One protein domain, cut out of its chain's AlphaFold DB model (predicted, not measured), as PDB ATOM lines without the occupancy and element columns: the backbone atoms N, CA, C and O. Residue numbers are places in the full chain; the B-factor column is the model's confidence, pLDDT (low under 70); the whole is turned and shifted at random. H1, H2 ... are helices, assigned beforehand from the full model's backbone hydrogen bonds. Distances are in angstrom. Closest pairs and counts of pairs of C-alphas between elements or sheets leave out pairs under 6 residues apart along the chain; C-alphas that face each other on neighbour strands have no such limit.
ATOM      1  N   GLY A 190     -37.054 -39.953 -64.588       50.62
ATOM      2  CA  GLY A 190     -35.706 -39.698 -65.134       50.62
ATOM      3  C   GLY A 190     -34.788 -38.792 -64.290       50.62
ATOM      4  O   GLY A 190     -33.585 -38.736 -64.532       50.62
ATOM      5  N   SER A 191     -35.304 -38.130 -63.249       60.47
ATOM      6  CA  SER A 191     -34.535 -37.182 -62.417       60.47
ATOM      7  C   SER A 191     -33.644 -37.832 -61.341       60.47
ATOM      8  O   SER A 191     -32.906 -37.144 -60.634       60.47
ATOM      9  N   GLY A 192     -33.751 -39.153 -61.152       62.06
ATOM     10  CA  GLY A 192     -33.149 -39.882 -60.029       62.06
ATOM     11  C   GLY A 192     -33.842 -39.655 -58.675       62.06
ATOM     12  O   GLY A 192     -33.626 -40.444 -57.756       62.06
ATOM     13  N   THR A 193     -34.712 -38.642 -58.534       69.56
ATOM     14  CA  THR A 193     -35.421 -38.340 -57.274       69.56
ATOM     15  C   THR A 193     -36.739 -39.091 -57.112       69.56
ATOM     16  O   THR A 193     -37.198 -39.233 -55.983       69.56
ATOM     17  N   GLN A 194     -37.316 -39.636 -58.188       65.62
ATOM     18  CA  GLN A 194     -38.578 -40.389 -58.158       65.62
ATOM     19  C   GLN A 194     -38.566 -41.531 -57.134       65.62
ATOM     20  O   GLN A 194     -39.440 -41.611 -56.275       65.62
ATOM     21  N   ARG A 195     -37.537 -42.391 -57.172       66.12
ATOM     22  CA  ARG A 195     -37.403 -43.519 -56.236       66.12
ATOM     23  C   ARG A 195     -37.304 -43.034 -54.792       66.12
ATOM     24  O   ARG A 195     -37.909 -43.620 -53.900       66.12
ATOM     25  N   THR A 196     -36.551 -41.962 -54.561       73.31
ATOM     26  CA  THR A 196     -36.438 -41.342 -53.240       73.31
ATOM     27  C   THR A 196     -37.789 -40.811 -52.770       73.31
ATOM     28  O   THR A 196     -38.173 -41.089 -51.641       73.31
ATOM     29  N   TYR A 197     -38.533 -40.111 -53.627       80.00
ATOM     30  CA  TYR A 197     -39.839 -39.551 -53.281       80.00
ATOM     31  C   TYR A 197     -40.867 -40.643 -53.000       80.00
ATOM     32  O   TYR A 197     -41.569 -40.551 -52.002       80.00
ATOM     33  N   ALA A 198     -40.873 -41.728 -53.776       69.44
ATOM     34  CA  ALA A 198     -41.723 -42.883 -53.505       69.44
ATOM     35  C   ALA A 198     -41.481 -43.459 -52.096       69.44
ATOM     36  O   ALA A 198     -42.426 -43.647 -51.334       69.44
ATOM     37  N   TYR A 199     -40.218 -43.669 -51.696       74.94
ATOM     38  CA  TYR A 199     -39.904 -44.162 -50.345       74.94
ATOM     39  C   TYR A 199     -40.324 -43.198 -49.230       74.94
ATOM     40  O   TYR A 199     -40.735 -43.647 -48.159       74.94
ATOM     41  N   LEU A 200     -40.179 -41.891 -49.454       82.50
ATOM     42  CA  LEU A 200     -40.537 -40.871 -48.471       82.50
ATOM     43  C   LEU A 200     -42.058 -40.745 -48.329       82.50
ATOM     44  O   LEU A 200     -42.554 -40.726 -47.205       82.50
ATOM     45  N   LEU A 201     -42.791 -40.755 -49.446       79.19
ATOM     46  CA  LEU A 201     -44.251 -40.726 -49.447       79.19
ATOM     47  C   LEU A 201     -44.848 -41.938 -48.755       79.19
ATOM     48  O   LEU A 201     -45.713 -41.768 -47.912       79.19
ATOM     49  N   VAL A 202     -44.350 -43.147 -49.023       74.25
ATOM     50  CA  VAL A 202     -44.854 -44.355 -48.348       74.25
ATOM     51  C   VAL A 202     -44.768 -44.228 -46.824       74.25
ATOM     52  O   VAL A 202     -45.678 -44.648 -46.119       74.25
ATOM     53  N   ASN A 203     -43.692 -43.636 -46.297       78.25
ATOM     54  CA  ASN A 203     -43.559 -43.415 -44.856       78.25
ATOM     55  C   ASN A 203     -44.555 -42.360 -44.340       78.25
ATOM     56  O   ASN A 203     -45.108 -42.518 -43.260       78.25
ATOM     57  N   HIS A 204     -44.783 -41.292 -45.103       82.69
ATOM     58  CA  HIS A 204     -45.748 -40.243 -44.760       82.69
ATOM     59  C   HIS A 204     -47.195 -40.742 -44.779       82.69
ATOM     60  O   HIS A 204     -47.939 -40.514 -43.834       82.69
ATOM     61  N   LEU A 205     -47.578 -41.490 -45.813       77.81
ATOM     62  CA  LEU A 205     -48.931 -42.029 -45.965       77.81
ATOM     63  C   LEU A 205     -49.317 -42.957 -44.806       77.81
ATOM     64  O   LEU A 205     -50.419 -42.853 -44.284       77.81
ATOM     65  N   ARG A 206     -48.380 -43.783 -44.326       72.94
ATOM     66  CA  ARG A 206     -48.585 -44.619 -43.126       72.94
ATOM     67  C   ARG A 206     -48.785 -43.803 -41.859       72.94
ATOM     68  O   ARG A 206     -49.475 -44.233 -40.944       72.94
ATOM     69  N   TRP A 207     -48.107 -42.662 -41.765       81.50
ATOM     70  CA  TRP A 207     -48.244 -41.789 -40.610       81.50
ATOM     71  C   TRP A 207     -49.623 -41.125 -40.586       81.50
ATOM     72  O   TRP A 207     -50.251 -41.105 -39.533       81.50
ATOM     73  N   LEU A 208     -50.122 -40.673 -41.742       76.31
ATOM     74  CA  LEU A 208     -51.490 -40.159 -41.865       76.31
ATOM     75  C   LEU A 208     -52.523 -41.194 -41.421       76.31
ATOM     76  O   LEU A 208     -53.401 -40.871 -40.634       76.31
ATOM     77  N   GLU A 209     -52.374 -42.438 -41.876       68.56
ATOM     78  CA  GLU A 209     -53.257 -43.543 -41.500       68.56
ATOM     79  C   GLU A 209     -53.258 -43.790 -39.984       68.56
ATOM     80  O   GLU A 209     -54.326 -43.850 -39.380       68.56
ATOM     81  N   ARG A 210     -52.080 -43.844 -39.337       72.44
ATOM     82  CA  ARG A 210     -51.982 -44.012 -37.871       72.44
ATOM     83  C   ARG A 210     -52.635 -42.866 -37.098       72.44
ATOM     84  O   ARG A 210     -53.204 -43.106 -36.039       72.44
ATOM     85  N   GLU A 211     -52.508 -41.635 -37.585       77.75
ATOM     86  CA  GLU A 211     -53.108 -40.456 -36.947       77.75
ATOM     87  C   GLU A 211     -54.566 -40.225 -37.386       77.75
ATOM     88  O   GLU A 211     -55.168 -39.232 -36.981       77.75
ATOM     89  N   CYS A 212     -55.141 -41.127 -38.194       74.12
ATOM     90  CA  CYS A 212     -56.486 -41.015 -38.763       74.12
ATOM     91  C   CYS A 212     -56.714 -39.695 -39.527       74.12
ATOM     92  O   CYS A 212     -57.798 -39.111 -39.483       74.12
ATOM     93  N   LEU A 213     -55.682 -39.215 -40.227       76.94
ATOM     94  CA  LEU A 213     -55.712 -37.997 -41.030       76.94
ATOM     95  C   LEU A 213     -55.958 -38.327 -42.506       76.94
ATOM     96  O   LEU A 213     -55.340 -39.228 -43.073       76.94
ATOM     97  N   ALA A 214     -56.821 -37.547 -43.148       72.94
ATOM     98  CA  ALA A 214     -57.096 -37.630 -44.578       72.94
ATOM     99  C   ALA A 214     -56.439 -36.455 -45.320       72.94
ATOM    100  O   ALA A 214     -56.000 -35.472 -44.719       72.94
ATOM    101  N   PHE A 215     -56.319 -36.549 -46.647       76.06
ATOM    102  CA  PHE A 215     -55.634 -35.513 -47.430       76.06
ATOM    103  C   PHE A 215     -56.333 -34.150 -47.376       76.06
ATOM    104  O   PHE A 215     -55.656 -33.127 -47.434       76.06
ATOM    105  N   ASP A 216     -57.657 -34.142 -47.263       74.19
ATOM    106  CA  ASP A 216     -58.517 -32.963 -47.149       74.19
ATOM    107  C   ASP A 216     -58.530 -32.344 -45.745       74.19
ATOM    108  O   ASP A 216     -58.779 -31.148 -45.623       74.19
ATOM    109  N   THR A 217     -58.211 -33.121 -44.706       82.06
ATOM    110  CA  THR A 217     -58.218 -32.663 -43.307       82.06
ATOM    111  C   THR A 217     -56.840 -32.331 -42.749       82.06
ATOM    112  O   THR A 217     -56.752 -31.607 -41.757       82.06
ATOM    113  N   VAL A 218     -55.758 -32.821 -43.367       87.44
ATOM    114  CA  VAL A 218     -54.399 -32.561 -42.880       87.44
ATOM    115  C   VAL A 218     -54.088 -31.059 -42.872       87.44
ATOM    116  O   VAL A 218     -54.357 -30.349 -43.844       87.44
ATOM    117  N   VAL A 219     -53.449 -30.565 -41.812       90.44
ATOM    118  CA  VAL A 219     -53.013 -29.162 -41.724       90.44
ATOM    119  C   VAL A 219     -51.491 -29.026 -41.678       90.44
ATOM    120  O   VAL A 219     -50.751 -29.985 -41.480       90.44
ATOM    121  N   LEU A 220     -50.979 -27.800 -41.840       88.12
ATOM    122  CA  LEU A 220     -49.532 -27.545 -41.831       88.12
ATOM    123  C   LEU A 220     -48.864 -28.031 -40.533       88.12
ATOM    124  O   LEU A 220     -47.780 -28.608 -40.584       88.12
ATOM    125  N   ARG A 221     -49.541 -27.860 -39.390       87.38
ATOM    126  CA  ARG A 221     -49.050 -28.301 -38.077       87.38
ATOM    127  C   ARG A 221     -48.859 -29.818 -38.003       87.38
ATOM    128  O   ARG A 221     -47.936 -30.282 -37.342       87.38
ATOM    129  N   ASP A 222     -49.690 -30.581 -38.705       88.81
ATOM    130  CA  ASP A 222     -49.575 -32.037 -38.791       88.81
ATOM    131  C   ASP A 222     -48.305 -32.420 -39.556       88.81
ATOM    132  O   ASP A 222     -47.523 -33.252 -39.101       88.81
ATOM    133  N   LEU A 223     -48.025 -31.739 -40.670       90.38
ATOM    134  CA  LEU A 223     -46.796 -31.956 -41.435       90.38
ATOM    135  C   LEU A 223     -45.542 -31.554 -40.645       90.38
ATOM    136  O   LEU A 223     -44.532 -32.253 -40.704       90.38
ATOM    137  N   GLU A 224     -45.591 -30.461 -39.883       87.31
ATOM    138  CA  GLU A 224     -44.504 -30.060 -38.977       87.31
ATOM    139  C   GLU A 224     -44.275 -31.105 -37.878       87.31
ATOM    140  O   GLU A 224     -43.131 -31.480 -37.607       87.31
ATOM    141  N   ARG A 225     -45.357 -31.642 -37.302       86.38
ATOM    142  CA  ARG A 225     -45.302 -32.728 -36.318       86.38
ATOM    143  C   ARG A 225     -44.684 -33.987 -36.924       86.38
ATOM    144  O   ARG A 225     -43.767 -34.545 -36.327       86.38
ATOM    145  N   TYR A 226     -45.104 -34.391 -38.123       88.44
ATOM    146  CA  TYR A 226     -44.500 -35.510 -38.850       88.44
ATOM    147  C   TYR A 226     -42.997 -35.309 -39.064       88.44
ATOM    148  O   TYR A 226     -42.210 -36.221 -38.800       88.44
ATOM    149  N   MET A 227     -42.584 -34.112 -39.495       88.56
ATOM    150  CA  MET A 227     -41.173 -33.763 -39.686       88.56
ATOM    151  C   MET A 227     -40.368 -33.881 -38.384       88.56
ATOM    152  O   MET A 227     -39.273 -34.449 -38.402       88.56
ATOM    153  N   GLY A 228     -40.930 -33.421 -37.262       83.00
ATOM    154  CA  GLY A 228     -40.336 -33.581 -35.935       83.00
ATOM    155  C   GLY A 228     -40.212 -35.050 -35.521       83.00
ATOM    156  O   GLY A 228     -39.150 -35.483 -35.080       83.00
ATOM    157  N   ILE A 229     -41.250 -35.852 -35.767       83.38
ATOM    158  CA  ILE A 229     -41.285 -37.288 -35.457       83.38
ATOM    159  C   ILE A 229     -40.222 -38.066 -36.250       83.38
ATOM    160  O   ILE A 229     -39.458 -38.851 -35.686       83.38
ATOM    161  N   VAL A 230     -40.118 -37.859 -37.570       84.12
ATOM    162  CA  VAL A 230     -39.113 -38.574 -38.383       84.12
ATOM    163  C   VAL A 230     -37.684 -38.093 -38.119       84.12
ATOM    164  O   VAL A 230     -36.739 -38.849 -38.374       84.12
ATOM    165  N   GLY A 231     -37.525 -36.865 -37.617       79.94
ATOM    166  CA  GLY A 231     -36.263 -36.279 -37.164       79.94
ATOM    167  C   GLY A 231     -35.881 -36.617 -35.720       79.94
ATOM    168  O   GLY A 231     -34.748 -36.338 -35.340       79.94
ATOM    169  N   ALA A 232     -36.776 -37.256 -34.956       66.44
ATOM    170  CA  ALA A 232     -36.664 -37.464 -33.508       66.44
ATOM    171  C   ALA A 232     -36.525 -36.161 -32.691       66.44
ATOM    172  O   ALA A 232     -35.892 -36.145 -31.642       66.44
ATOM    173  N   GLU A 233     -37.116 -35.067 -33.176       60.22
ATOM    174  CA  GLU A 233     -37.280 -33.809 -32.431       60.22
ATOM    175  C   GLU A 233     -38.564 -33.815 -31.580       60.22
ATOM    176  O   GLU A 233     -38.709 -33.003 -30.671       60.22
ATOM    177  N   VAL A 234     -39.499 -34.725 -31.880       59.25
ATOM    178  CA  VAL A 234     -40.792 -34.876 -31.202       59.25
ATOM    179  C   VAL A 234     -41.049 -36.363 -30.956       59.25
ATOM    180  O   VAL A 234     -40.996 -37.162 -31.893       59.25
ATOM    181  N   GLU A 235     -41.326 -36.735 -29.707       58.19
ATOM    182  CA  GLU A 235     -41.760 -38.088 -29.340       58.19
ATOM    183  C   GLU A 235     -43.270 -38.265 -29.574       58.19
ATOM    184  O   GLU A 235     -44.045 -37.306 -29.516       58.19
ATOM    185  N   MET A 236     -43.707 -39.493 -29.867       62.72
ATOM    186  CA  MET A 236     -45.134 -39.799 -30.015       62.72
ATOM    187  C   MET A 236     -45.838 -39.784 -28.650       62.72
ATOM    188  O   MET A 236     -45.175 -39.924 -27.618       62.72
ATOM    189  N   PRO A 237     -47.182 -39.684 -28.610       53.03
ATOM    190  CA  PRO A 237     -47.931 -39.984 -27.395       53.03
ATOM    191  C   PRO A 237     -47.503 -41.369 -26.888       53.03
ATOM    192  O   PRO A 237     -47.522 -42.318 -27.668       53.03
ATOM    193  N   LEU A 238     -47.093 -41.459 -25.614       53.88
ATOM    194  CA  LEU A 238     -46.493 -42.635 -24.948       53.88
ATOM    195  C   LEU A 238     -44.971 -42.848 -25.136       53.88
ATOM    196  O   LEU A 238     -44.450 -43.866 -24.689       53.88
ATOM    197  N   GLY A 239     -44.236 -41.907 -25.741       59.50
ATOM    198  CA  GLY A 239     -42.765 -41.971 -25.845       59.50
ATOM    199  C   GLY A 239     -42.239 -42.942 -26.912       59.50
ATOM    200  O   GLY A 239     -41.035 -43.164 -27.032       59.50
ATOM    201  N   GLU A 240     -43.125 -43.537 -27.717       58.59
ATOM    202  CA  GLU A 240     -42.733 -44.494 -28.751       58.59
ATOM    203  C   GLU A 240     -42.110 -43.799 -29.978       58.59
ATOM    204  O   GLU A 240     -42.700 -42.879 -30.552       58.59
ATOM    205  N   PRO A 241     -40.951 -44.251 -30.482       63.97
ATOM    206  CA  PRO A 241     -40.406 -43.721 -31.724       63.97
ATOM    207  C   PRO A 241     -41.206 -44.245 -32.927       63.97
ATOM    208  O   PRO A 241     -41.244 -45.449 -33.173       63.97
ATOM    209  N   TRP A 242     -41.766 -43.357 -33.761       75.56
ATOM    210  CA  TRP A 242     -42.493 -43.726 -34.998       75.56
ATOM    211  C   TRP A 242     -41.728 -44.711 -35.891       75.56
ATOM    212  O   TRP A 242     -42.302 -45.598 -36.518       75.56
ATOM    213  N   ARG A 243     -40.400 -44.576 -35.950       71.12
ATOM    214  CA  ARG A 243     -39.528 -45.418 -36.774       71.12
ATOM    215  C   ARG A 243     -38.787 -46.453 -35.923       71.12
ATOM    216  O   ARG A 243     -37.557 -46.461 -35.908       71.12
ATOM    217  N   VAL A 244     -39.531 -47.336 -35.252       65.00
ATOM    218  CA  VAL A 244     -38.979 -48.438 -34.440       65.00
ATOM    219  C   VAL A 244     -37.921 -49.223 -35.232       65.00
ATOM    220  O   VAL A 244     -38.132 -49.603 -36.387       65.00
ATOM    221  N   GLY A 245     -36.741 -49.410 -34.636       66.38
ATOM    222  CA  GLY A 245     -35.611 -50.120 -35.253       66.38
ATOM    223  C   GLY A 245     -34.895 -49.373 -36.388       66.38
ATOM    224  O   GLY A 245     -33.997 -49.931 -37.017       66.38
ATOM    225  N   LYS A 246     -35.250 -48.113 -36.680       71.44
ATOM    226  CA  LYS A 246     -34.614 -47.308 -37.734       71.44
ATOM    227  C   LYS A 246     -34.075 -45.997 -37.169       71.44
ATOM    228  O   LYS A 246     -34.737 -45.302 -36.410       71.44
ATOM    229  N   ARG A 247     -32.877 -45.609 -37.615       76.44
ATOM    230  CA  ARG A 247     -32.272 -44.322 -37.232       76.44
ATOM    231  C   ARG A 247     -33.139 -43.146 -37.693       76.44
ATOM    232  O   ARG A 247     -33.635 -43.228 -38.824       76.44
ATOM    233  N   PRO A 248     -33.251 -42.058 -36.912       82.31
ATOM    234  CA  PRO A 248     -33.905 -40.821 -37.334       82.31
ATOM    235  C   PRO A 248     -33.359 -40.299 -38.663       82.31
ATOM    236  O   PRO A 248     -32.233 -40.612 -39.069       82.31
ATOM    237  N   TYR A 249     -34.169 -39.524 -39.376       86.06
ATOM    238  CA  TYR A 249     -33.732 -38.909 -40.619       86.06
ATOM    239  C   TYR A 249     -32.581 -37.943 -40.365       86.06
ATOM    240  O   TYR A 249     -32.640 -37.057 -39.519       86.06
ATOM    241  N   SER A 250     -31.518 -38.103 -41.154       83.56
ATOM    242  CA  SER A 250     -30.463 -37.104 -41.212       83.56
ATOM    243  C   SER A 250     -31.026 -35.788 -41.746       83.56
ATOM    244  O   SER A 250     -32.027 -35.758 -42.463       83.56
ATOM    245  N   ARG A 251     -30.319 -34.685 -41.504       81.50
ATOM    246  CA  ARG A 251     -30.702 -33.366 -42.027       81.50
ATOM    247  C   ARG A 251     -30.935 -33.349 -43.546       81.50
ATOM    248  O   ARG A 251     -31.820 -32.645 -44.024       81.50
ATOM    249  N   SER A 252     -30.159 -34.115 -44.318       78.81
ATOM    250  CA  SER A 252     -30.352 -34.230 -45.770       78.81
ATOM    251  C   SER A 252     -31.611 -35.016 -46.132       78.81
ATOM    252  O   SER A 252     -32.303 -34.624 -47.068       78.81
ATOM    253  N   ALA A 253     -31.923 -36.078 -45.384       83.38
ATOM    254  CA  ALA A 253     -33.171 -36.814 -45.536       83.38
ATOM    255  C   ALA A 253     -34.372 -35.928 -45.169       83.38
ATOM    256  O   ALA A 253     -35.291 -35.839 -45.968       83.38
ATOM    257  N   LEU A 254     -34.313 -35.168 -44.067       87.31
ATOM    258  CA  LEU A 254     -35.349 -34.194 -43.691       87.31
ATOM    259  C   LEU A 254     -35.572 -33.135 -44.780       87.31
ATOM    260  O   LEU A 254     -36.706 -32.850 -45.145       87.31
ATOM    261  N   SER A 255     -34.506 -32.586 -45.371       86.25
ATOM    262  CA  SER A 255     -34.638 -31.666 -46.510       86.25
ATOM    263  C   SER A 255     -35.289 -32.308 -47.742       86.25
ATOM    264  O   SER A 255     -36.060 -31.640 -48.431       86.25
ATOM    265  N   ALA A 256     -34.988 -33.576 -48.035       85.25
ATOM    266  CA  ALA A 256     -35.611 -34.299 -49.140       85.25
ATOM    267  C   ALA A 256     -37.093 -34.599 -48.859       85.25
ATOM    268  O   ALA A 256     -37.920 -34.388 -49.742       85.25
ATOM    269  N   THR A 257     -37.429 -35.008 -47.632       88.12
ATOM    270  CA  THR A 257     -38.809 -35.228 -47.170       88.12
ATOM    271  C   THR A 257     -39.619 -33.947 -47.249       88.12
ATOM    272  O   THR A 257     -40.665 -33.944 -47.881       88.12
ATOM    273  N   ALA A 258     -39.101 -32.832 -46.730       88.88
ATOM    274  CA  ALA A 258     -39.764 -31.536 -46.810       88.88
ATOM    275  C   ALA A 258     -40.090 -31.148 -48.261       88.88
ATOM    276  O   ALA A 258     -41.199 -30.703 -48.557       88.88
ATOM    277  N   ALA A 259     -39.127 -31.301 -49.180       87.31
ATOM    278  CA  ALA A 259     -39.330 -30.998 -50.597       87.31
ATOM    279  C   ALA A 259     -40.374 -31.924 -51.243       87.31
ATOM    280  O   ALA A 259     -41.227 -31.444 -51.983       87.31
ATOM    281  N   CYS A 260     -40.322 -33.217 -50.919       86.75
ATOM    282  CA  CYS A 260     -41.268 -34.219 -51.395       86.75
ATOM    283  C   CYS A 260     -42.698 -33.926 -50.918       86.75
ATOM    284  O   CYS A 260     -43.595 -33.836 -51.747       86.75
ATOM    285  N   LEU A 261     -42.896 -33.691 -49.615       89.69
ATOM    286  CA  LEU A 261     -44.206 -33.378 -49.035       89.69
ATOM    287  C   LEU A 261     -44.784 -32.089 -49.602       89.69
ATOM    288  O   LEU A 261     -45.946 -32.056 -49.989       89.69
ATOM    289  N   LYS A 262     -43.963 -31.038 -49.707       88.56
ATOM    290  CA  LYS A 262     -44.405 -29.786 -50.316       88.56
ATOM    291  C   LYS A 262     -44.867 -30.002 -51.762       88.56
ATOM    292  O   LYS A 262     -45.935 -29.524 -52.117       88.56
ATOM    293  N   GLY A 263     -44.087 -30.717 -52.579       85.69
ATOM    294  CA  GLY A 263     -44.479 -31.030 -53.957       85.69
ATOM    295  C   GLY A 263     -45.782 -31.828 -54.015       85.69
ATOM    296  O   GLY A 263     -46.686 -31.467 -54.759       85.69
ATOM    297  N   PHE A 264     -45.903 -32.857 -53.175       84.25
ATOM    298  CA  PHE A 264     -47.079 -33.721 -53.120       84.25
ATOM    299  C   PHE A 264     -48.355 -32.952 -52.765       84.25
ATOM    300  O   PHE A 264     -49.334 -33.027 -53.496       84.25
ATOM    301  N   TYR A 265     -48.345 -32.157 -51.694       86.56
ATOM    302  CA  TYR A 265     -49.535 -31.406 -51.282       86.56
ATOM    303  C   TYR A 265     -49.883 -30.240 -52.213       86.56
ATOM    304  O   TYR A 265     -51.057 -29.907 -52.344       86.56
ATOM    305  N   LEU A 266     -48.902 -29.657 -52.914       84.69
ATOM    306  CA  LEU A 266     -49.191 -28.718 -54.002       84.69
ATOM    307  C   LEU A 266     -49.877 -29.421 -55.181       84.69
ATOM    308  O   LEU A 266     -50.865 -28.905 -55.692       84.69
ATOM    309  N   HIS A 267     -49.416 -30.616 -55.565       77.00
ATOM    310  CA  HIS A 267     -50.060 -31.421 -56.609       77.00
ATOM    311  C   HIS A 267     -51.499 -31.815 -56.219       77.00
ATOM    312  O   HIS A 267     -52.431 -31.668 -57.013       77.00
ATOM    313  N   GLN A 268     -51.722 -32.206 -54.961       75.88
ATOM    314  CA  GLN A 268     -53.071 -32.465 -54.444       75.88
ATOM    315  C   GLN A 268     -53.967 -31.216 -54.511       75.88
ATOM    316  O   GLN A 268     -55.104 -31.305 -54.976       75.88
ATOM    317  N   ALA A 269     -53.443 -30.042 -54.144       77.81
ATOM    318  CA  ALA A 269     -54.174 -28.780 -54.222       77.81
ATOM    319  C   ALA A 269     -54.545 -28.393 -55.662       77.81
ATOM    320  O   ALA A 269     -55.657 -27.917 -55.887       77.81
ATOM    321  N   THR A 270     -53.672 -28.656 -56.646       73.56
ATOM    322  CA  THR A 270     -54.016 -28.470 -58.072       73.56
ATOM    323  C   THR A 270     -55.129 -29.405 -58.543       73.56
ATOM    324  O   THR A 270     -55.877 -29.057 -59.451       73.56
ATOM    325  N   SER A 271     -55.288 -30.550 -57.879       66.69
ATOM    326  CA  SER A 271     -56.376 -31.505 -58.119       66.69
ATOM    327  C   SER A 271     -57.649 -31.188 -57.314       66.69
ATOM    328  O   SER A 271     -58.585 -31.983 -57.312       66.69
ATOM    329  N   GLY A 272     -57.698 -30.047 -56.613       70.44
ATOM    330  CA  GLY A 272     -58.851 -29.609 -55.819       70.44
ATOM    331  C   GLY A 272     -58.917 -30.171 -54.395       70.44
ATOM    332  O   GLY A 272     -59.905 -29.946 -53.700       70.44
ATOM    333  N   VAL A 273     -57.883 -30.879 -53.929       68.38
ATOM    334  CA  VAL A 273     -57.827 -31.448 -52.574       68.38
ATOM    335  C   VAL A 273     -57.039 -30.516 -51.652       68.38
ATOM    336  O   VAL A 273     -55.861 -30.265 -51.891       68.38
ATOM    337  N   ASN A 274     -57.665 -30.038 -50.572       78.31
ATOM    338  CA  ASN A 274     -57.024 -29.224 -49.526       78.31
ATOM    339  C   ASN A 274     -56.310 -27.959 -50.053       78.31
ATOM    340  O   ASN A 274     -55.109 -27.742 -49.854       78.31
ATOM    341  N   SER A 275     -57.063 -27.098 -50.742       85.12
ATOM    342  CA  SER A 275     -56.540 -25.850 -51.315       85.12
ATOM    343  C   SER A 275     -55.956 -24.898 -50.263       85.12
ATOM    344  O   SER A 275     -55.015 -24.168 -50.565       85.12
ATOM    345  N   GLU A 276     -56.466 -24.925 -49.028       86.19
ATOM    346  CA  GLU A 276     -55.957 -24.097 -47.928       86.19
ATOM    347  C   GLU A 276     -54.517 -24.478 -47.550       86.19
ATOM    348  O   GLU A 276     -53.640 -23.613 -47.458       86.19
ATOM    349  N   LEU A 277     -54.235 -25.774 -47.373       86.69
ATOM    350  CA  LEU A 277     -52.873 -26.250 -47.133       86.69
ATOM    351  C   LEU A 277     -51.965 -25.968 -48.333       86.69
ATOM    352  O   LEU A 277     -50.821 -25.546 -48.145       86.69
ATOM    353  N   GLY A 278     -52.483 -26.157 -49.550       84.19
ATOM    354  CA  GLY A 278     -51.792 -25.799 -50.787       84.19
ATOM    355  C   GLY A 278     -51.308 -24.348 -50.773       84.19
ATOM    356  O   GLY A 278     -50.118 -24.104 -50.957       84.19
ATOM    357  N   GLN A 279     -52.185 -23.392 -50.451       84.81
ATOM    358  CA  GLN A 279     -51.839 -21.967 -50.354       84.81
ATOM    359  C   GLN A 279     -50.789 -21.686 -49.268       84.81
ATOM    360  O   GLN A 279     -49.815 -20.969 -49.518       84.81
ATOM    361  N   LYS A 280     -50.935 -22.289 -48.079       84.00
ATOM    362  CA  LYS A 280     -49.956 -22.154 -46.983       84.00
ATOM    363  C   LYS A 280     -48.567 -22.659 -47.387       84.00
ATOM    364  O   LYS A 280     -47.558 -22.071 -47.001       84.00
ATOM    365  N   LEU A 281     -48.502 -23.733 -48.173       83.75
ATOM    366  CA  LEU A 281     -47.247 -24.277 -48.689       83.75
ATOM    367  C   LEU A 281     -46.697 -23.466 -49.867       83.75
ATOM    368  O   LEU A 281     -45.473 -23.352 -49.990       83.75
ATOM    369  N   ASP A 282     -47.554 -22.907 -50.722       78.50
ATOM    370  CA  ASP A 282     -47.156 -22.181 -51.933       78.50
ATOM    371  C   ASP A 282     -46.516 -20.817 -51.637       78.50
ATOM    372  O   ASP A 282     -45.585 -20.411 -52.333       78.50
ATOM    373  N   ALA A 283     -46.895 -20.185 -50.517       65.25
ATOM    374  CA  ALA A 283     -46.404 -18.875 -50.069       65.25
ATOM    375  C   ALA A 283     -44.863 -18.708 -50.071       65.25
ATOM    376  O   ALA A 283     -44.356 -17.588 -50.102       65.25
ATOM    377  N   ALA A 284     -44.090 -19.801 -50.089       59.00
ATOM    378  CA  ALA A 284     -42.634 -19.783 -50.232       59.00
ATOM    379  C   ALA A 284     -42.138 -20.569 -51.464       59.00
ATOM    380  O   ALA A 284     -41.658 -21.699 -51.328       59.00
ATOM    381  N   ARG A 285     -42.211 -19.998 -52.679       60.75
ATOM    382  CA  ARG A 285     -41.661 -20.602 -53.919       60.75
ATOM    383  C   ARG A 285     -40.256 -21.193 -53.702       60.75
ATOM    384  O   ARG A 285     -39.330 -20.485 -53.309       60.75
ATOM    385  N   LEU A 286     -40.077 -22.487 -53.995       61.78
ATOM    386  CA  LEU A 286     -38.798 -23.174 -53.774       61.78
ATOM    387  C   LEU A 286     -37.697 -22.658 -54.725       61.78
ATOM    388  O   LEU A 286     -37.961 -22.465 -55.913       61.78
ATOM    389  N   PRO A 287     -36.441 -22.501 -54.260       57.59
ATOM    390  CA  PRO A 287     -35.344 -22.043 -55.111       57.59
ATOM    391  C   PRO A 287     -34.995 -23.055 -56.208       57.59
ATOM    392  O   PRO A 287     -34.621 -24.202 -55.918       57.59
ATOM    393  N   THR A 288     -35.029 -22.602 -57.461       59.47
ATOM    394  CA  THR A 288     -34.618 -23.372 -58.643       59.47
ATOM    395  C   THR A 288     -33.096 -23.553 -58.714       59.47
ATOM    396  O   THR A 288     -32.322 -22.930 -57.979       59.47
ATOM    397  N   ARG A 289     -32.610 -24.394 -59.641       55.19
ATOM    398  CA  ARG A 289     -31.164 -24.541 -59.901       55.19
ATOM    399  C   ARG A 289     -30.518 -23.214 -60.326       55.19
ATOM    400  O   ARG A 289     -29.376 -22.954 -59.947       55.19
ATOM    401  N   ALA A 290     -31.250 -22.373 -61.056       56.59
ATOM    402  CA  ALA A 290     -30.813 -21.033 -61.438       56.59
ATOM    403  C   ALA A 290     -30.733 -20.093 -60.223       56.59
ATOM    404  O   ALA A 290     -29.728 -19.404 -60.058       56.59
ATOM    405  N   ASP A 291     -31.721 -20.135 -59.321       56.72
ATOM    406  CA  ASP A 291     -31.697 -19.357 -58.072       56.72
ATOM    407  C   ASP A 291     -30.491 -19.722 -57.203       56.72
ATOM    408  O   ASP A 291     -29.805 -18.844 -56.688       56.72
ATOM    409  N   ARG A 292     -30.171 -21.019 -57.094       63.97
ATOM    410  CA  ARG A 292     -29.000 -21.501 -56.341       63.97
ATOM    411  C   ARG A 292     -27.675 -21.081 -56.976       63.97
ATOM    412  O   ARG A 292     -26.730 -20.802 -56.244       63.97
ATOM    413  N   ARG A 293     -27.595 -21.018 -58.312       56.38
ATOM    414  CA  ARG A 293     -26.422 -20.483 -59.028       56.38
ATOM    415  C   ARG A 293     -26.249 -18.983 -58.781       56.38
ATOM    416  O   ARG A 293     -25.135 -18.553 -58.523       56.38
ATOM    417  N   ARG A 294     -27.339 -18.208 -58.784       59.50
ATOM    418  CA  ARG A 294     -27.314 -16.766 -58.469       59.50
ATOM    419  C   ARG A 294     -26.959 -16.497 -57.002       59.50
ATOM    420  O   ARG A 294     -26.190 -15.590 -56.723       59.50
ATOM    421  N   ALA A 295     -27.449 -17.325 -56.078       55.78
ATOM    422  CA  ALA A 295     -27.112 -17.254 -54.653       55.78
ATOM    423  C   ALA A 295     -25.636 -17.566 -54.365       55.78
ATOM    424  O   ALA A 295     -25.056 -17.030 -53.425       55.78
ATOM    425  N   PHE A 296     -25.021 -18.445 -55.165       54.34
ATOM    426  CA  PHE A 296     -23.607 -18.805 -55.031       54.34
ATOM    427  C   PHE A 296     -22.677 -17.598 -55.203       54.34
ATOM    428  O   PHE A 296     -21.600 -17.582 -54.622       54.34
ATOM    429  N   LEU A 297     -23.122 -16.579 -55.943       59.09
ATOM    430  CA  LEU A 297     -22.382 -15.338 -56.169       59.09
ATOM    431  C   LEU A 297     -22.502 -14.329 -55.016       59.09
ATOM    432  O   LEU A 297     -21.962 -13.240 -55.147       59.09
ATOM    433  N   GLY A 298     -23.181 -14.670 -53.908       46.22
ATOM    434  CA  GLY A 298     -23.123 -13.993 -52.598       46.22
ATOM    435  C   GLY A 298     -23.714 -12.578 -52.505       46.22
ATOM    436  O   GLY A 298     -24.334 -12.245 -51.502       46.22
ATOM    437  N   HIS A 299     -23.581 -11.767 -53.551       56.22
ATOM    438  CA  HIS A 299     -23.822 -10.324 -53.537       56.22
ATOM    439  C   HIS A 299     -25.176  -9.912 -54.131       56.22
ATOM    440  O   HIS A 299     -25.574  -8.762 -54.007       56.22
ATOM    441  N   VAL A 300     -25.902 -10.837 -54.771       54.56
ATOM    442  CA  VAL A 300     -27.125 -10.515 -55.537       54.56
ATOM    443  C   VAL A 300     -28.407 -10.974 -54.833       54.56
ATOM    444  O   VAL A 300     -29.482 -10.440 -55.089       54.56
ATOM    445  N   LYS A 301     -28.334 -11.975 -53.944       46.78
ATOM    446  CA  LYS A 301     -29.513 -12.476 -53.223       46.78
ATOM    447  C   LYS A 301     -29.107 -13.137 -51.904       46.78
ATOM    448  O   LYS A 301     -28.569 -14.241 -51.905       46.78
ATOM    449  N   THR A 302     -29.355 -12.444 -50.795       49.00
ATOM    450  CA  THR A 302     -28.929 -12.820 -49.433       49.00
ATOM    451  C   THR A 302     -29.909 -13.756 -48.721       49.00
ATOM    452  O   THR A 302     -29.503 -14.518 -47.846       49.00
ATOM    453  N   THR A 303     -31.180 -13.775 -49.130       53.72
ATOM    454  CA  THR A 303     -32.229 -14.631 -48.560       53.72
ATOM    455  C   THR A 303     -33.009 -15.369 -49.648       53.72
ATOM    456  O   THR A 303     -33.292 -14.851 -50.731       53.72
ATOM    457  N   MET A 304     -33.331 -16.634 -49.373       58.66
ATOM    458  CA  MET A 304     -34.145 -17.492 -50.235       58.66
ATOM    459  C   MET A 304     -35.409 -17.890 -49.483       58.66
ATOM    460  O   MET A 304     -35.298 -18.207 -48.296       58.66
ATOM    461  N   PRO A 305     -36.575 -17.951 -50.151       56.53
ATOM    462  CA  PRO A 305     -37.753 -18.558 -49.555       56.53
ATOM    463  C   PRO A 305     -37.406 -19.995 -49.165       56.53
ATOM    464  O   PRO A 305     -36.930 -20.787 -49.987       56.53
ATOM    465  N   ALA A 306     -37.566 -20.306 -47.886       65.06
ATOM    466  CA  ALA A 306     -37.321 -21.636 -47.365       65.06
ATOM    467  C   ALA A 306     -38.624 -22.426 -47.415       65.06
ATOM    468  O   ALA A 306     -39.701 -21.888 -47.175       65.06
ATOM    469  N   ASN A 307     -38.521 -23.718 -47.718       76.00
ATOM    470  CA  ASN A 307     -39.639 -24.619 -47.492       76.00
ATOM    471  C   ASN A 307     -40.056 -24.505 -46.012       76.00
ATOM    472  O   ASN A 307     -39.170 -24.689 -45.171       76.00
ATOM    473  N   PRO A 308     -41.332 -24.233 -45.682       80.88
ATOM    474  CA  PRO A 308     -41.777 -24.151 -44.288       80.88
ATOM    475  C   PRO A 308     -41.470 -25.434 -43.499       80.88
ATOM    476  O   PRO A 308     -41.176 -25.365 -42.313       80.88
ATOM    477  N   LEU A 309     -41.415 -26.588 -44.178       83.62
ATOM    478  CA  LEU A 309     -41.082 -27.889 -43.588       83.62
ATOM    479  C   LEU A 309     -39.569 -28.177 -43.501       83.62
ATOM    480  O   LEU A 309     -39.172 -29.239 -43.030       83.62
ATOM    481  N   ALA A 310     -38.689 -27.308 -44.017       83.31
ATOM    482  CA  ALA A 310     -37.254 -27.598 -44.032       83.31
ATOM    483  C   ALA A 310     -36.612 -27.484 -42.633       83.31
ATOM    484  O   ALA A 310     -36.913 -26.554 -41.884       83.31
ATOM    485  N   PRO A 311     -35.634 -28.354 -42.309       80.69
ATOM    486  CA  PRO A 311     -34.951 -28.322 -41.016       80.69
ATOM    487  C   PRO A 311     -34.153 -27.021 -40.814       80.69
ATOM    488  O   PRO A 311     -33.285 -26.677 -41.630       80.69
ATOM    489  N   LYS A 312     -34.394 -26.331 -39.690       73.56
ATOM    490  CA  LYS A 312     -33.789 -25.031 -39.329       73.56
ATOM    491  C   LYS A 312     -32.344 -25.175 -38.815       73.56
ATOM    492  O   LYS A 312     -31.946 -26.220 -38.306       73.56
ATOM    493  N   GLY A 313     -31.491 -24.164 -39.020       65.19
ATOM    494  CA  GLY A 313     -30.116 -24.106 -38.474       65.19
ATOM    495  C   GLY A 313     -28.946 -24.300 -39.468       65.19
ATOM    496  O   GLY A 313     -29.150 -24.431 -40.677       65.19
ATOM    497  N   PRO A 314     -27.690 -24.313 -38.980       58.19
ATOM    498  CA  PRO A 314     -26.496 -24.266 -39.827       58.19
ATOM    499  C   PRO A 314     -26.222 -25.592 -40.552       58.19
ATOM    500  O   PRO A 314     -26.174 -26.676 -39.965       58.19
ATOM    501  N   ARG A 315     -26.008 -25.523 -41.871       59.81
ATOM    502  CA  ARG A 315     -25.706 -26.697 -42.699       59.81
ATOM    503  C   ARG A 315     -24.208 -27.001 -42.650       59.81
ATOM    504  O   ARG A 315     -23.420 -26.254 -43.228       59.81
ATOM    505  N   ARG A 316     -23.815 -28.125 -42.040       56.91
ATOM    506  CA  ARG A 316     -22.425 -28.611 -42.093       56.91
ATOM    507  C   ARG A 316     -22.066 -28.903 -43.554       56.91
ATOM    508  O   ARG A 316     -22.679 -29.761 -44.192       56.91
ATOM    509  N   ARG A 317     -21.136 -28.137 -44.122       56.62
ATOM    510  CA  ARG A 317     -20.615 -28.376 -45.472       56.62
ATOM    511  C   ARG A 317     -19.416 -29.303 -45.335       56.62
ATOM    512  O   ARG A 317     -18.479 -28.976 -44.618       56.62
ATOM    513  N   HIS A 318     -19.458 -30.453 -45.999       56.59
ATOM    514  CA  HIS A 318     -18.246 -31.245 -46.165       56.59
ATOM    515  C   HIS A 318     -17.298 -30.484 -47.103       56.59
ATOM    516  O   HIS A 318     -17.780 -29.948 -48.112       56.59
TER     517      HIS A 318
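What this domain is: This is residues 190 to 318 of the 373 residues of the protein "TnsA-like heteromeric transposase endonuclease subunit" of Saccharopolyspora sp. ASAGF58 (UniProt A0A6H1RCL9). One long helix, H3, runs through the middle; H1 crosses it about perpendicular, H2 lies beside one half of it, and H4 folds back along the other half. H5 lies off to one side, touching no other helix, and a long unnamed stretch, residues 297 to 318, follows it. The printed part has 129 residues with five named helices, H1 to H5 in chain order, and no named strand; the class is all helix. It is compact, with a radius of gyration of the C-alphas of 15.7 A and spans of 48 by 38 by 29 A.

Where its parts are: H1, residues 194 to 210, begins with C-alpha 194 at (-38.578, -40.389, -58.158) and is 24.6 A long. H2 is residues 220 to 231, 16.6 A. H3, residues 251 to 270, is 28.7 A long, from C-alpha 251 at (-30.702, -33.366, -42.027). H4 is residues 275 to 282, 10.1 A. H5, residues 289 to 296, is 10.7 A long and ends with C-alpha 296 at (-23.607, -18.805, -55.031).

How they stand to each other: H3 is the hub, touching H1, H2 and H4; the helix packing is mostly crossed. H1 touches H3 with residues 197 to 201 alone, about perpendicular at 77 degrees; the closest C-alphas, of Tyr 197 and Cys 260, are 5.8 A apart. H2 and H3 form a helical hairpin at a shallow tilt of 28 degrees, opposite ways, closest at the C-alphas of Gly 231 and Leu 254, 6.9 A. H3 and H4 form another, at a steep tilt of 42 degrees, closest at the C-alphas of Ala 269 and Ser 275, 4.8 A. In all five helices every O i to N i+4 pair is within hydrogen-bond range.

The domain as a whole: The C-alphas farthest apart, of Leu 238 and His 299, are 48.7 A apart. The printed part has no cut; the link from H2 to H3, 19 residues, is long. The mean pLDDT of the printed part is 72.7, with residues 232 to 241 and 283 to 306 among those under 70.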